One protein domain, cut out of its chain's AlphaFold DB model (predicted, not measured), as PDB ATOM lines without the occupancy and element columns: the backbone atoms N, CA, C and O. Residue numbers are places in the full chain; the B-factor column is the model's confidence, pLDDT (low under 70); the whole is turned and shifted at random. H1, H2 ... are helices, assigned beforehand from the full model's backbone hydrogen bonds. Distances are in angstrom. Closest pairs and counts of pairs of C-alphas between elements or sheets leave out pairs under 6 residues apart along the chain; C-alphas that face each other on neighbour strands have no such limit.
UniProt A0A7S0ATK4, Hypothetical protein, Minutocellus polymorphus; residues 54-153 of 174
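This is residues 54 to 153 of the 174 residues of the protein "Hypothetical protein" of Minutocellus polymorphus (UniProt A0A7S0ATK4). A hairpin of two helices, H4 and H5, forms the core; H1 crosses H4 on one side, and H3 packs on H5 with little H2 next to it. H6 lies past the last turn of H5, and H1 and H6 mark opposite ends of the longest axis. The 100 printed residues include six named helices, H1 to H6 in chain order, and no named strand, an all helix domain. It is compact, with a radius of gyration of the C-alphas of 13.8 A and spans of 44 by 33 by 22 A.

Start at H1, residues 57 to 72; its residues 59 to 63 alone touch H4, residues 107 to 120, with the closest C-alphas, Cys 59 and Ile 113, 6.3 A apart. Their steep tilt of 69 degrees is only just short of perpendicular, the same way. Next, H2, residues 88 to 91, only just touches H5, residues 123 to 137, with 3 pairs of C-alphas within 8 A, the closest Ile 88 and Arg 132 at 7.1 A. H3, residues 96 to 103, touches H5, closest at C-alphas Ile 102 and Arg 132, 6.9 A. H4 and H5 form a hairpin, a shallow tilt of 31 degrees, opposite ways; their closest C-alphas, Ala 117 and Leu 126, are 5.2 A apart. H6, residues 142 to 148, is close to H5 but not clearly touching. Every O i to N i+4 pair is within hydrogen-bond range in H1, H3, H4, H5 and H6; H2 is too short for one.

Find C-alpha 57 at (23.744, -4.879, 10.182); from there H1 runs 21.9 A. H4 spans 19.8 A and H5 20.9 A. H6 ends at C-alpha 148, (44.418, -13.848, -0.118).

The C-alphas farthest apart, Glu 72 and Lys 153, are 45.3 A apart. The H1 to H2 link is long. The printed part has no cut; residues 84 to 86 are under pLDDT 70.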
ATOM      1  N   LYS A  54      26.654   2.892   5.643       86.88
ATOM      2  CA  LYS A  54      27.790   2.219   4.986       86.88
ATOM      3  C   LYS A  54      28.188   0.896   5.645       86.88
ATOM      4  O   LYS A  54      29.021   0.182   5.090       86.88
ATOM      5  N   VAL A  55      27.613   0.559   6.799       89.38
ATOM      6  CA  VAL A  55      27.941  -0.655   7.551       89.38
ATOM      7  C   VAL A  55      26.738  -1.593   7.519       89.38
ATOM      8  O   VAL A  55      25.625  -1.219   7.861       89.38
ATOM      9  N   SER A  56      26.944  -2.839   7.085       91.00
ATOM     10  CA  SER A  56      25.879  -3.850   7.126       91.00
ATOM     11  C   SER A  56      25.525  -4.201   8.572       91.00
ATOM     12  O   SER A  56      26.448  -4.351   9.373       91.00
ATOM     13  N   SER A  57      24.251  -4.475   8.858       89.81
ATOM     14  CA  SER A  57      23.744  -4.879  10.182       89.81
ATOM     15  C   SER A  57      24.612  -5.944  10.872       89.81
ATOM     16  O   SER A  57      25.104  -5.734  11.977       89.81
ATOM     17  N   ASN A  58      24.940  -7.038  10.177       91.38
ATOM     18  CA  ASN A  58      25.790  -8.098  10.732       91.38
ATOM     19  C   ASN A  58      27.181  -7.581  11.169       91.38
ATOM     20  O   ASN A  58      27.657  -7.886  12.260       91.38
ATOM     21  N   CYS A  59      27.812  -6.735  10.352       92.88
ATOM     22  CA  CYS A  59      29.086  -6.112  10.713       92.88
ATOM     23  C   CYS A  59      28.925  -5.157  11.903       92.88
ATOM     24  O   CYS A  59      29.774  -5.147  12.790       92.88
ATOM     25  N   LEU A  60      27.833  -4.388  11.944       92.75
ATOM     26  CA  LEU A  60      27.534  -3.484  13.051       92.75
ATOM     27  C   LEU A  60      27.329  -4.255  14.363       92.75
ATOM     28  O   LEU A  60      27.871  -3.853  15.384       92.75
ATOM     29  N   ALA A  61      26.673  -5.419  14.334       93.75
ATOM     30  CA  ALA A  61      26.539  -6.292  15.501       93.75
ATOM     31  C   ALA A  61      27.903  -6.700  16.087       93.75
ATOM     32  O   ALA A  61      28.081  -6.722  17.305       93.75
ATOM     33  N   HIS A  62      28.882  -6.997  15.227       94.62
ATOM     34  CA  HIS A  62      30.252  -7.297  15.645       94.62
ATOM     35  C   HIS A  62      30.960  -6.076  16.242       94.62
ATOM     36  O   HIS A  62      31.591  -6.203  17.292       94.62
ATOM     37  N   VAL A  63      30.809  -4.899  15.626       93.88
ATOM     38  CA  VAL A  63      31.340  -3.629  16.153       93.88
ATOM     39  C   VAL A  63      30.770  -3.356  17.547       93.88
ATOM     40  O   VAL A  63      31.527  -3.169  18.491       93.88
ATOM     41  N   VAL A  64      29.448  -3.421  17.711       94.12
ATOM     42  CA  VAL A  64      28.771  -3.198  18.999       94.12
ATOM     43  C   VAL A  64      29.220  -4.218  20.042       94.12
ATOM     44  O   VAL A  64      29.501  -3.847  21.177       94.12
ATOM     45  N   LYS A  65      29.341  -5.499  19.669       94.44
ATOM     46  CA  LYS A  65      29.859  -6.543  20.565       94.44
ATOM     47  C   LYS A  65      31.271  -6.215  21.064       94.44
ATOM     48  O   LYS A  65      31.551  -6.422  22.240       94.44
ATOM     49  N   PHE A  66      32.140  -5.722  20.181       95.44
ATOM     50  CA  PHE A  66      33.492  -5.296  20.539       95.44
ATOM     51  C   PHE A  66      33.477  -4.094  21.486       95.44
ATOM     52  O   PHE A  66      34.112  -4.145  22.533       95.44
ATOM     53  N   LEU A  67      32.718  -3.046  21.157       94.19
ATOM     54  CA  LEU A  67      32.658  -1.822  21.959       94.19
ATOM     55  C   LEU A  67      32.083  -2.064  23.361       94.19
ATOM     56  O   LEU A  67      32.612  -1.532  24.334       94.19
ATOM     57  N   LYS A  68      31.052  -2.912  23.482       94.00
ATOM     58  CA  LYS A  68      30.507  -3.316  24.787       94.00
ATOM     59  C   LYS A  68      31.558  -4.005  25.643       94.00
ATOM     60  O   LYS A  68      31.771  -3.601  26.775       94.00
ATOM     61  N   HIS A  69      32.262  -4.990  25.086       94.69
ATOM     62  CA  HIS A  69      33.323  -5.680  25.817       94.69
ATOM     63  C   HIS A  69      34.456  -4.728  26.235       94.69
ATOM     64  O   HIS A  69      34.947  -4.817  27.356       94.69
ATOM     65  N   TYR A  70      34.822  -3.785  25.361       94.25
ATOM     66  CA  TYR A  70      35.876  -2.806  25.627       94.25
ATOM     67  C   TYR A  70      35.579  -1.924  26.850       94.25
ATOM     68  O   TYR A  70      36.493  -1.602  27.606       94.25
ATOM     69  N   ILE A  71      34.318  -1.523  27.042       92.56
ATOM     70  CA  ILE A  71      33.906  -0.660  28.159       92.56
ATOM     71  C   ILE A  71      33.499  -1.455  29.401       92.56
ATOM     72  O   ILE A  71      33.884  -1.091  30.508       92.56
ATOM     73  N   GLU A  72      32.715  -2.520  29.238       92.38
ATOM     74  CA  GLU A  72      32.118  -3.248  30.363       92.38
ATOM     75  C   GLU A  72      33.107  -4.199  31.051       92.38
ATOM     76  O   GLU A  72      32.998  -4.421  32.255       92.38
ATOM     77  N   GLU A  73      34.060  -4.763  30.303       92.75
ATOM     78  CA  GLU A  73      34.947  -5.822  30.796       92.75
ATOM     79  C   GLU A  73      36.402  -5.349  30.871       92.75
ATOM     80  O   GLU A  73      36.964  -5.215  31.960       92.75
ATOM     81  N   GLU A  74      37.033  -5.091  29.720       93.75
ATOM     82  CA  GLU A  74      38.423  -4.632  29.669       93.75
ATOM     83  C   GLU A  74      38.761  -3.886  28.367       93.75
ATOM     84  O   GLU A  74      38.468  -4.389  27.280       93.75
ATOM     85  N   PRO A  75      39.464  -2.737  28.423       92.38
ATOM     86  CA  PRO A  75      39.951  -2.072  27.220       92.38
ATOM     87  C   PRO A  75      41.036  -2.908  26.526       92.38
ATOM     88  O   PRO A  75      41.867  -3.562  27.164       92.38
ATOM     89  N   MET A  76      41.055  -2.879  25.194       92.12
ATOM     90  CA  MET A  76      42.090  -3.549  24.406       92.12
ATOM     91  C   MET A  76      43.453  -2.889  24.644       92.12
ATOM     92  O   MET A  76      43.569  -1.665  24.634       92.12
ATOM     93  N   SER A  77      44.496  -3.702  24.804       88.81
ATOM     94  CA  SER A  77      45.872  -3.207  24.868       88.81
ATOM     95  C   SER A  77      46.275  -2.555  23.546       88.81
ATOM     96  O   SER A  77      46.004  -3.094  22.471       88.81
ATOM     97  N   GLU A  78      46.967  -1.421  23.622       84.88
ATOM     98  CA  GLU A  78      47.501  -0.746  22.439       84.88
ATOM     99  C   GLU A  78      48.521  -1.634  21.715       84.88
ATOM    100  O   GLU A  78      49.445  -2.190  22.321       84.88
ATOM    101  N   LEU A  79      48.373  -1.751  20.393       84.75
ATOM    102  CA  LEU A  79      49.351  -2.447  19.567       84.75
ATOM    103  C   LEU A  79      50.530  -1.509  19.295       84.75
ATOM    104  O   LEU A  79      50.407  -0.518  18.581       84.75
ATOM    105  N   THR A  80      51.704  -1.818  19.845       77.94
ATOM    106  CA  THR A  80      52.912  -1.032  19.568       77.94
ATOM    107  C   THR A  80      53.496  -1.379  18.201       77.94
ATOM    108  O   THR A  80      53.475  -2.536  17.780       77.94
ATOM    109  N   THR A  81      54.105  -0.398  17.534       71.94
ATOM    110  CA  THR A  81      54.980  -0.623  16.374       71.94
ATOM    111  C   THR A  81      56.447  -0.424  16.777       71.94
ATOM    112  O   THR A  81      56.783   0.668  17.245       71.94
ATOM    113  N   PRO A  82      57.345  -1.405  16.569       74.06
ATOM    114  CA  PRO A  82      57.104  -2.728  15.981       74.06
ATOM    115  C   PRO A  82      56.254  -3.636  16.891       74.06
ATOM    116  O   PRO A  82      56.242  -3.460  18.107       74.06
ATOM    117  N   LEU A  83      55.545  -4.596  16.284       74.81
ATOM    118  CA  LEU A  83      54.689  -5.546  17.004       74.81
ATOM    119  C   LEU A  83      55.521  -6.378  17.991       74.81
ATOM    120  O   LEU A  83      56.573  -6.906  17.628       74.81
ATOM    121  N   ASN A  84      55.024  -6.554  19.218       67.31
ATOM    122  CA  ASN A  84      55.683  -7.335  20.279       67.31
ATOM    123  C   ASN A  84      55.504  -8.860  20.113       67.31
ATOM    124  O   ASN A  84      55.372  -9.594  21.090       67.31
ATOM    125  N   GLY A  85      55.469  -9.345  18.876       68.25
ATOM    126  CA  GLY A  85      55.232 -10.742  18.541       68.25
ATOM    127  C   GLY A  85      54.924 -10.919  17.058       68.25
ATOM    128  O   GLY A  85      54.602  -9.959  16.360       68.25
ATOM    129  N   THR A  86      55.035 -12.155  16.577       68.75
ATOM    130  CA  THR A  86      54.684 -12.535  15.199       68.75
ATOM    131  C   THR A  86      53.241 -13.002  15.062       68.75
ATOM    132  O   THR A  86      52.695 -12.954  13.965       68.75
ATOM    133  N   ASP A  87      52.620 -13.414  16.171       80.94
ATOM    134  CA  ASP A  87      51.354 -14.140  16.174       80.94
ATOM    135  C   ASP A  87      50.352 -13.529  17.159       80.94
ATOM    136  O   ASP A  87      50.713 -13.052  18.241       80.94
ATOM    137  N   ILE A  88      49.069 -13.604  16.796       86.56
ATOM    138  CA  ILE A  88      47.934 -13.084  17.580       86.56
ATOM    139  C   ILE A  88      47.916 -13.691  18.987       86.56
ATOM    140  O   ILE A  88      47.655 -12.984  19.958       86.56
ATOM    141  N   ASP A  89      48.260 -14.977  19.106       86.25
ATOM    142  CA  ASP A  89      48.300 -15.702  20.378       86.25
ATOM    143  C   ASP A  89      49.282 -15.088  21.378       86.25
ATOM    144  O   ASP A  89      49.014 -15.070  22.577       86.25
ATOM    145  N   THR A  90      50.416 -14.580  20.886       86.19
ATOM    146  CA  THR A  90      51.440 -13.959  21.735       86.19
ATOM    147  C   THR A  90      51.032 -12.543  22.114       86.19
ATOM    148  O   THR A  90      51.178 -12.146  23.267       86.19
ATOM    149  N   ILE A  91      50.488 -11.792  21.153       85.44
ATOM    150  CA  ILE A  91      50.101 -10.390  21.340       85.44
ATOM    151  C   ILE A  91      48.934 -10.269  22.327       85.44
ATOM    152  O   ILE A  91      48.974  -9.432  23.221       85.44
ATOM    153  N   PHE A  92      47.937 -11.149  22.220       87.81
ATOM    154  CA  PHE A  92      46.772 -11.179  23.106       87.81
ATOM    155  C   PHE A  92      46.840 -12.304  24.145       87.81
ATOM    156  O   PHE A  92      45.811 -12.810  24.594       87.81
ATOM    157  N   ALA A  93      48.045 -12.697  24.567       86.50
ATOM    158  CA  ALA A  93      48.221 -13.721  25.598       86.50
ATOM    159  C   ALA A  93      47.514 -13.353  26.918       86.50
ATOM    160  O   ALA A  93      46.991 -14.232  27.604       86.50
ATOM    161  N   SER A  94      47.473 -12.059  27.254       87.31
ATOM    162  CA  SER A  94      46.775 -11.521  28.427       87.31
ATOM    163  C   SER A  94      45.290 -11.234  28.197       87.31
ATOM    164  O   SER A  94      44.585 -11.046  29.180       87.31
ATOM    165  N   GLN A  95      44.814 -11.213  26.945       92.38
ATOM    166  CA  GLN A  95      43.433 -10.843  26.607       92.38
ATOM    167  C   GLN A  95      42.798 -11.857  25.636       92.38
ATOM    168  O   GLN A  95      42.624 -11.591  24.439       92.38
ATOM    169  N   PRO A  96      42.455 -13.063  26.125       93.50
ATOM    170  CA  PRO A  96      42.010 -14.173  25.284       93.50
ATOM    171  C   PRO A  96      40.696 -13.888  24.551       93.50
ATOM    172  O   PRO A  96      40.479 -14.447  23.479       93.50
ATOM    173  N   TRP A  97      39.838 -13.010  25.079       95.50
ATOM    174  CA  TRP A  97      38.596 -12.642  24.406       95.50
ATOM    175  C   TRP A  97      38.864 -11.983  23.054       95.50
ATOM    176  O   TRP A  97      38.269 -12.389  22.059       95.50
ATOM    177  N   TYR A  98      39.802 -11.031  22.987       94.38
ATOM    178  CA  TYR A  98      40.169 -10.350  21.742       94.38
ATOM    179  C   TYR A  98      40.788 -11.317  20.731       94.38
ATOM    180  O   TYR A  98      40.414 -11.311  19.555       94.38
ATOM    181  N   ARG A  99      41.666 -12.211  21.205       93.19
ATOM    182  CA  ARG A  99      42.238 -13.297  20.399       93.19
ATOM    183  C   ARG A  99      41.150 -14.178  19.788       93.19
ATOM    184  O   ARG A  99      41.143 -14.400  18.576       93.19
ATOM    185  N   ASP A 100      40.236 -14.677  20.612       94.19
ATOM    186  CA  ASP A 100      39.195 -15.604  20.177       94.19
ATOM    187  C   ASP A 100      38.164 -14.886  19.298       94.19
ATOM    188  O   ASP A 100      37.712 -15.437  18.295       94.19
ATOM    189  N   TYR A 101      37.830 -13.635  19.617       94.94
ATOM    190  CA  TYR A 101      36.958 -12.788  18.812       94.94
ATOM    191  C   TYR A 101      37.481 -12.669  17.383       94.94
ATOM    192  O   TYR A 101      36.754 -13.006  16.453       94.94
ATOM    193  N   ILE A 102      38.738 -12.255  17.192       93.31
ATOM    194  CA  ILE A 102      39.269 -12.025  15.845       93.31
ATOM    195  C   ILE A 102      39.591 -13.322  15.091       93.31
ATOM    196  O   ILE A 102      39.473 -13.375  13.867       93.31
ATOM    197  N   THR A 103      39.962 -14.386  15.807       91.62
ATOM    198  CA  THR A 103      40.317 -15.681  15.201       91.62
ATOM    199  C   THR A 103      39.091 -16.442  14.700       91.62
ATOM    200  O   THR A 103      39.170 -17.121  13.678       91.62
ATOM    201  N   ASN A 104      37.949 -16.295  15.378       92.88
ATOM    202  CA  ASN A 104      36.695 -16.947  14.995       92.88
ATOM    203  C   ASN A 104      35.944 -16.227  13.863       92.88
ATOM    204  O   ASN A 104      34.891 -16.699  13.438       92.88
ATOM    205  N   LEU A 105      36.446 -15.084  13.388       93.50
ATOM    206  CA  LEU A 105      35.844 -14.351  12.282       93.50
ATOM    207  C   LEU A 105      36.352 -14.856  10.935       93.50
ATOM    208  O   LEU A 105      37.553 -15.004  10.700       93.50
ATOM    209  N   ASP A 106      35.420 -15.029  10.006       92.56
ATOM    210  CA  ASP A 106      35.746 -15.340   8.621       92.56
ATOM    211  C   ASP A 106      36.507 -14.174   7.979       92.56
ATOM    212  O   ASP A 106      36.191 -13.005   8.212       92.56
ATOM    213  N   ARG A 107      37.432 -14.466   7.057       89.44
ATOM    214  CA  ARG A 107      38.207 -13.436   6.336       89.44
ATOM    215  C   ARG A 107      37.326 -12.349   5.704       89.44
ATOM    216  O   ARG A 107      37.663 -11.169   5.754       89.44
ATOM    217  N   SER A 108      36.187 -12.731   5.120       91.00
ATOM    218  CA  SER A 108      35.242 -11.765   4.538       91.00
ATOM    219  C   SER A 108      34.688 -10.802   5.589       91.00
ATOM    220  O   SER A 108      34.545  -9.613   5.308       91.00
ATOM    221  N   MET A 109      34.412 -11.296   6.798       94.19
ATOM    222  CA  MET A 109      33.950 -10.464   7.902       94.19
ATOM    223  C   MET A 109      35.067  -9.560   8.420       94.19
ATOM    224  O   MET A 109      34.824  -8.374   8.615       94.19
ATOM    225  N   VAL A 110      36.300 -10.066   8.540       93.88
ATOM    226  CA  VAL A 110      37.467  -9.250   8.920       93.88
ATOM    227  C   VAL A 110      37.624  -8.046   7.985       93.88
ATOM    228  O   VAL A 110      37.734  -6.922   8.460       93.88
ATOM    229  N   PHE A 111      37.526  -8.223   6.662       92.38
ATOM    230  CA  PHE A 111      37.593  -7.095   5.719       92.38
ATOM    231  C   PHE A 111      36.425  -6.109   5.829       92.38
ATOM    232  O   PHE A 111      36.600  -4.915   5.572       92.38
ATOM    233  N   LYS A 112      35.225  -6.581   6.181       93.75
ATOM    234  CA  LYS A 112      34.086  -5.692   6.457       93.75
ATOM    235  C   LYS A 112      34.323  -4.889   7.733       93.75
ATOM    236  O   LYS A 112      34.075  -3.690   7.725       93.75
ATOM    237  N   ILE A 113      34.869  -5.522   8.769       95.38
ATOM    238  CA  ILE A 113      35.235  -4.869  10.028       95.38
ATOM    239  C   ILE A 113      36.324  -3.823   9.797       95.38
ATOM    240  O   ILE A 113      36.169  -2.717  10.288       95.38
ATOM    241  N   VAL A 114      37.360  -4.106   8.997       94.75
ATOM    242  CA  VAL A 114      38.380  -3.102   8.627       94.75
ATOM    243  C   VAL A 114      37.727  -1.863   8.003       94.75
ATOM    244  O   VAL A 114      38.011  -0.740   8.408       94.75
ATOM    245  N   GLN A 115      36.819  -2.053   7.041       92.75
ATOM    246  CA  GLN A 115      36.126  -0.938   6.385       92.75
ATOM    247  C   GLN A 115      35.194  -0.181   7.338       92.75
ATOM    248  O   GLN A 115      35.166   1.047   7.310       92.75
ATOM    249  N   ALA A 116      34.450  -0.898   8.183       94.56
ATOM    250  CA  ALA A 116      33.547  -0.305   9.164       94.56
ATOM    251  C   ALA A 116      34.313   0.471  10.243       94.56
ATOM    252  O   ALA A 116      33.977   1.618  10.512       94.56
ATOM    253  N   ALA A 117      35.379  -0.110  10.796       94.81
ATOM    254  CA  ALA A 117      36.241   0.525  11.788       94.81
ATOM    255  C   ALA A 117      36.924   1.775  11.228       94.81
ATOM    256  O   ALA A 117      37.002   2.782  11.922       94.81
ATOM    257  N   ASN A 118      37.351   1.749   9.960       93.81
ATOM    258  CA  ASN A 118      37.882   2.930   9.285       93.81
ATOM    259  C   ASN A 118      36.808   4.005   9.049       93.81
ATOM    260  O   ASN A 118      37.098   5.187   9.152       93.81
ATOM    261  N   TYR A 119      35.573   3.616   8.716       92.81
ATOM    262  CA  TYR A 119      34.477   4.568   8.510       92.81
ATOM    263  C   TYR A 119      33.990   5.212   9.815       92.81
ATOM    264  O   TYR A 119      33.687   6.398   9.831       92.81
ATOM    265  N   MET A 120      33.912   4.431  10.891       91.62
ATOM    266  CA  MET A 120      33.499   4.888  12.221       91.62
ATOM    267  C   MET A 120      34.667   5.461  13.037       91.62
ATOM    268  O   MET A 120      34.461   5.923  14.155       91.62
ATOM    269  N   GLU A 121      35.887   5.417  12.501       93.31
ATOM    270  CA  GLU A 121      37.114   5.879  13.156       93.31
ATOM    271  C   GLU A 121      37.332   5.247  14.547       93.31
ATOM    272  O   GLU A 121      37.577   5.934  15.534       93.31
ATOM    273  N   ILE A 122      37.231   3.915  14.627       94.44
ATOM    274  CA  ILE A 122      37.492   3.137  15.851       94.44
ATOM    275  C   ILE A 122      38.884   2.503  15.738       94.44
ATOM    276  O   ILE A 122      39.037   1.421  15.162       94.44
ATOM    277  N   GLN A 123      39.906   3.171  16.281       91.69
ATOM    278  CA  GLN A 123      41.308   2.753  16.125       91.69
ATOM    279  C   GLN A 123      41.583   1.345  16.669       91.69
ATOM    280  O   GLN A 123      42.126   0.513  15.948       91.69
ATOM    281  N   SER A 124      41.128   1.030  17.884       93.31
ATOM    282  CA  SER A 124      41.361  -0.280  18.510       93.31
ATOM    283  C   SER A 124      40.787  -1.446  17.693       93.31
ATOM    284  O   SER A 124      41.426  -2.490  17.549       93.31
ATOM    285  N   LEU A 125      39.608  -1.259  17.090       94.56
ATOM    286  CA  LEU A 125      38.986  -2.263  16.227       94.56
ATOM    287  C   LEU A 125      39.701  -2.388  14.873       94.56
ATOM    288  O   LEU A 125      39.805  -3.489  14.323       94.56
ATOM    289  N   LEU A 126      40.197  -1.275  14.331       94.44
ATOM    290  CA  LEU A 126      40.987  -1.284  13.103       94.44
ATOM    291  C   LEU A 126      42.310  -2.031  13.316       94.44
ATOM    292  O   LEU A 126      42.673  -2.876  12.501       94.44
ATOM    293  N   ASP A 127      42.981  -1.774  14.435       92.31
ATOM    294  CA  ASP A 127      44.275  -2.351  14.789       92.31
ATOM    295  C   ASP A 127      44.218  -3.875  14.914       92.31
ATOM    296  O   ASP A 127      45.006  -4.580  14.278       92.31
ATOM    297  N   ILE A 128      43.247  -4.414  15.658       92.88
ATOM    298  CA  ILE A 128      43.089  -5.869  15.803       92.88
ATOM    299  C   ILE A 128      42.743  -6.553  14.473       92.88
ATOM    300  O   ILE A 128      43.238  -7.645  14.180       92.88
ATOM    301  N   ALA A 129      41.934  -5.907  13.630       93.38
ATOM    302  CA  ALA A 129      41.581  -6.444  12.322       93.38
ATOM    303  C   ALA A 129      42.778  -6.419  11.356       93.38
ATOM    304  O   ALA A 129      43.044  -7.410  10.669       93.38
ATOM    305  N   CYS A 130      43.551  -5.332  11.356       91.38
ATOM    306  CA  CYS A 130      44.801  -5.217  10.609       91.38
ATOM    307  C   CYS A 130      45.843  -6.233  11.082       91.38
ATOM    308  O   CYS A 130      46.520  -6.832  10.247       91.38
ATOM    309  N   LEU A 131      45.938  -6.485  12.391       91.12
ATOM    310  CA  LEU A 131      46.812  -7.515  12.943       91.12
ATOM    311  C   LEU A 131      46.428  -8.911  12.437       91.12
ATOM    312  O   LEU A 131      47.284  -9.702  12.038       91.12
ATOM    313  N   ARG A 132      45.132  -9.230  12.391       91.44
ATOM    314  CA  ARG A 132      44.678 -10.512  11.841       91.44
ATOM    315  C   ARG A 132      45.057 -10.680  10.378       91.44
ATOM    316  O   ARG A 132      45.513 -11.751   9.994       91.44
ATOM    317  N   VAL A 133      44.892  -9.632   9.573       90.12
ATOM    318  CA  VAL A 133      45.301  -9.669   8.166       90.12
ATOM    319  C   VAL A 133      46.818  -9.793   8.059       90.12
ATOM    320  O   VAL A 133      47.288 -10.655   7.327       90.12
ATOM    321  N   SER A 134      47.593  -9.000   8.802       88.00
ATOM    322  CA  SER A 134      49.056  -9.007   8.705       88.00
ATOM    323  C   SER A 134      49.646 -10.365   9.072       88.00
ATOM    324  O   SER A 134      50.470 -10.875   8.317       88.00
ATOM    325  N   THR A 135      49.160 -11.002  10.141       87.25
ATOM    326  CA  THR A 135      49.580 -12.357  10.538       87.25
ATOM    327  C   THR A 135      49.286 -13.419   9.474       87.25
ATOM    328  O   THR A 135      50.088 -14.332   9.304       87.25
ATOM    329  N   GLU A 136      48.209 -13.293   8.684       86.06
ATOM    330  CA  GLU A 136      47.962 -14.198   7.544       86.06
ATOM    331  C   GLU A 136      48.937 -13.993   6.376       86.06
ATOM    332  O   GLU A 136      49.112 -14.907   5.566       86.06
ATOM    333  N   LEU A 137      49.546 -12.810   6.260       86.94
ATOM    334  CA  LEU A 137      50.466 -12.462   5.175       86.94
ATOM    335  C   LEU A 137      51.923 -12.810   5.498       86.94
ATOM    336  O   LEU A 137      52.724 -12.976   4.576       86.94
ATOM    337  N   VAL A 138      52.283 -12.927   6.782       84.69
ATOM    338  CA  VAL A 138      53.649 -13.284   7.190       84.69
ATOM    339  C   VAL A 138      54.030 -14.642   6.593       84.69
ATOM    340  O   VAL A 138      53.330 -15.639   6.753       84.69
ATOM    341  N   GLY A 139      55.162 -14.684   5.884       79.81
ATOM    342  CA  GLY A 139      55.699 -15.911   5.288       79.81
ATOM    343  C   GLY A 139      54.987 -16.393   4.017       79.81
ATOM    344  O   GLY A 139      55.320 -17.472   3.528       79.81
ATOM    345  N   LYS A 140      54.033 -15.624   3.475       85.94
ATOM    346  CA  LYS A 140      53.366 -15.918   2.197       85.94
ATOM    347  C   LYS A 140      54.123 -15.342   1.007       85.94
ATOM    348  O   LYS A 140      54.711 -14.265   1.103       85.94
ATOM    349  N   THR A 141      54.080 -16.038  -0.130       85.25
ATOM    350  CA  THR A 141      54.652 -15.510  -1.380       85.25
ATOM    351  C   THR A 141      53.778 -14.400  -1.962       85.25
ATOM    352  O   THR A 141      52.596 -14.269  -1.627       85.25
ATOM    353  N   ALA A 142      54.327 -13.605  -2.882       82.19
ATOM    354  CA  ALA A 142      53.578 -12.544  -3.550       82.19
ATOM    355  C   ALA A 142      52.316 -13.073  -4.262       82.19
ATOM    356  O   ALA A 142      51.270 -12.422  -4.245       82.19
ATOM    357  N   GLU A 143      52.378 -14.266  -4.857       81.81
ATOM    358  CA  GLU A 143      51.243 -14.927  -5.507       81.81
ATOM    359  C   GLU A 143      50.171 -15.343  -4.501       81.81
ATOM    360  O   GLU A 143      48.985 -15.112  -4.747       81.81
ATOM    361  N   GLU A 144      50.563 -15.925  -3.365       84.94
ATOM    362  CA  GLU A 144      49.626 -16.302  -2.306       84.94
ATOM    363  C   GLU A 144      48.935 -15.069  -1.720       84.94
ATOM    364  O   GLU A 144      47.713 -15.061  -1.574       84.94
ATOM    365  N   ILE A 145      49.690 -13.995  -1.461       86.88
ATOM    366  CA  ILE A 145      49.152 -12.721  -0.966       86.88
ATOM    367  C   ILE A 145      48.141 -12.142  -1.958       86.88
ATOM    368  O   ILE A 145      47.071 -11.693  -1.550       86.88
ATOM    369  N   ARG A 146      48.425 -12.197  -3.266       85.69
ATOM    370  CA  ARG A 146      47.472 -11.754  -4.296       85.69
ATOM    371  C   ARG A 146      46.164 -12.531  -4.231       85.69
ATOM    372  O   ARG A 146      45.107 -11.929  -4.370       85.69
ATOM    373  N   VAL A 147      46.212 -13.840  -3.999       85.56
ATOM    374  CA  VAL A 147      44.998 -14.656  -3.850       85.56
ATOM    375  C   VAL A 147      44.264 -14.312  -2.554       85.56
ATOM    376  O   VAL A 147      43.050 -14.119  -2.576       85.56
ATOM    377  N   ILE A 148      44.984 -14.184  -1.436       84.69
ATOM    378  CA  ILE A 148      44.418 -13.848  -0.118       84.69
ATOM    379  C   ILE A 148      43.687 -12.502  -0.165       84.69
ATOM    380  O   ILE A 148      42.548 -12.407   0.293       84.69
ATOM    381  N   LEU A 149      44.326 -11.490  -0.754       84.88
ATOM    382  CA  LEU A 149      43.804 -10.130  -0.876       84.88
ATOM    383  C   LEU A 149      42.935  -9.923  -2.130       84.88
ATOM    384  O   LEU A 149      42.459  -8.817  -2.363       84.88
ATOM    385  N   SER A 150      42.715 -10.969  -2.938       83.38
ATOM    386  CA  SER A 150      41.974 -10.905  -4.210       83.38
ATOM    387  C   SER A 150      42.462  -9.790  -5.152       83.38
ATOM    388  O   SER A 150      41.670  -9.105  -5.801       83.38
ATOM    389  N   LEU A 151      43.781  -9.603  -5.230       84.75
ATOM    390  CA  LEU A 151      44.420  -8.589  -6.064       84.75
ATOM    391  C   LEU A 151      44.562  -9.068  -7.519       84.75
ATOM    392  O   LEU A 151      44.904 -10.233  -7.758       84.75
ATOM    393  N   PRO A 152      44.358  -8.179  -8.509       81.94
ATOM    394  CA  PRO A 152      44.575  -8.515  -9.909       81.94
ATOM    395  C   PRO A 152      46.051  -8.835 -10.179       81.94
ATOM    396  O   PRO A 152      46.961  -8.289  -9.549       81.94
ATOM    397  N   LYS A 153      46.303  -9.721 -11.151       78.81
ATOM    398  CA  LYS A 153      47.667  -9.956 -11.637       78.81
ATOM    399  C   LYS A 153      48.171  -8.694 -12.332       78.81
ATOM    400  O   LYS A 153      47.481  -8.155 -13.191       78.81
TER     401      LYS A 153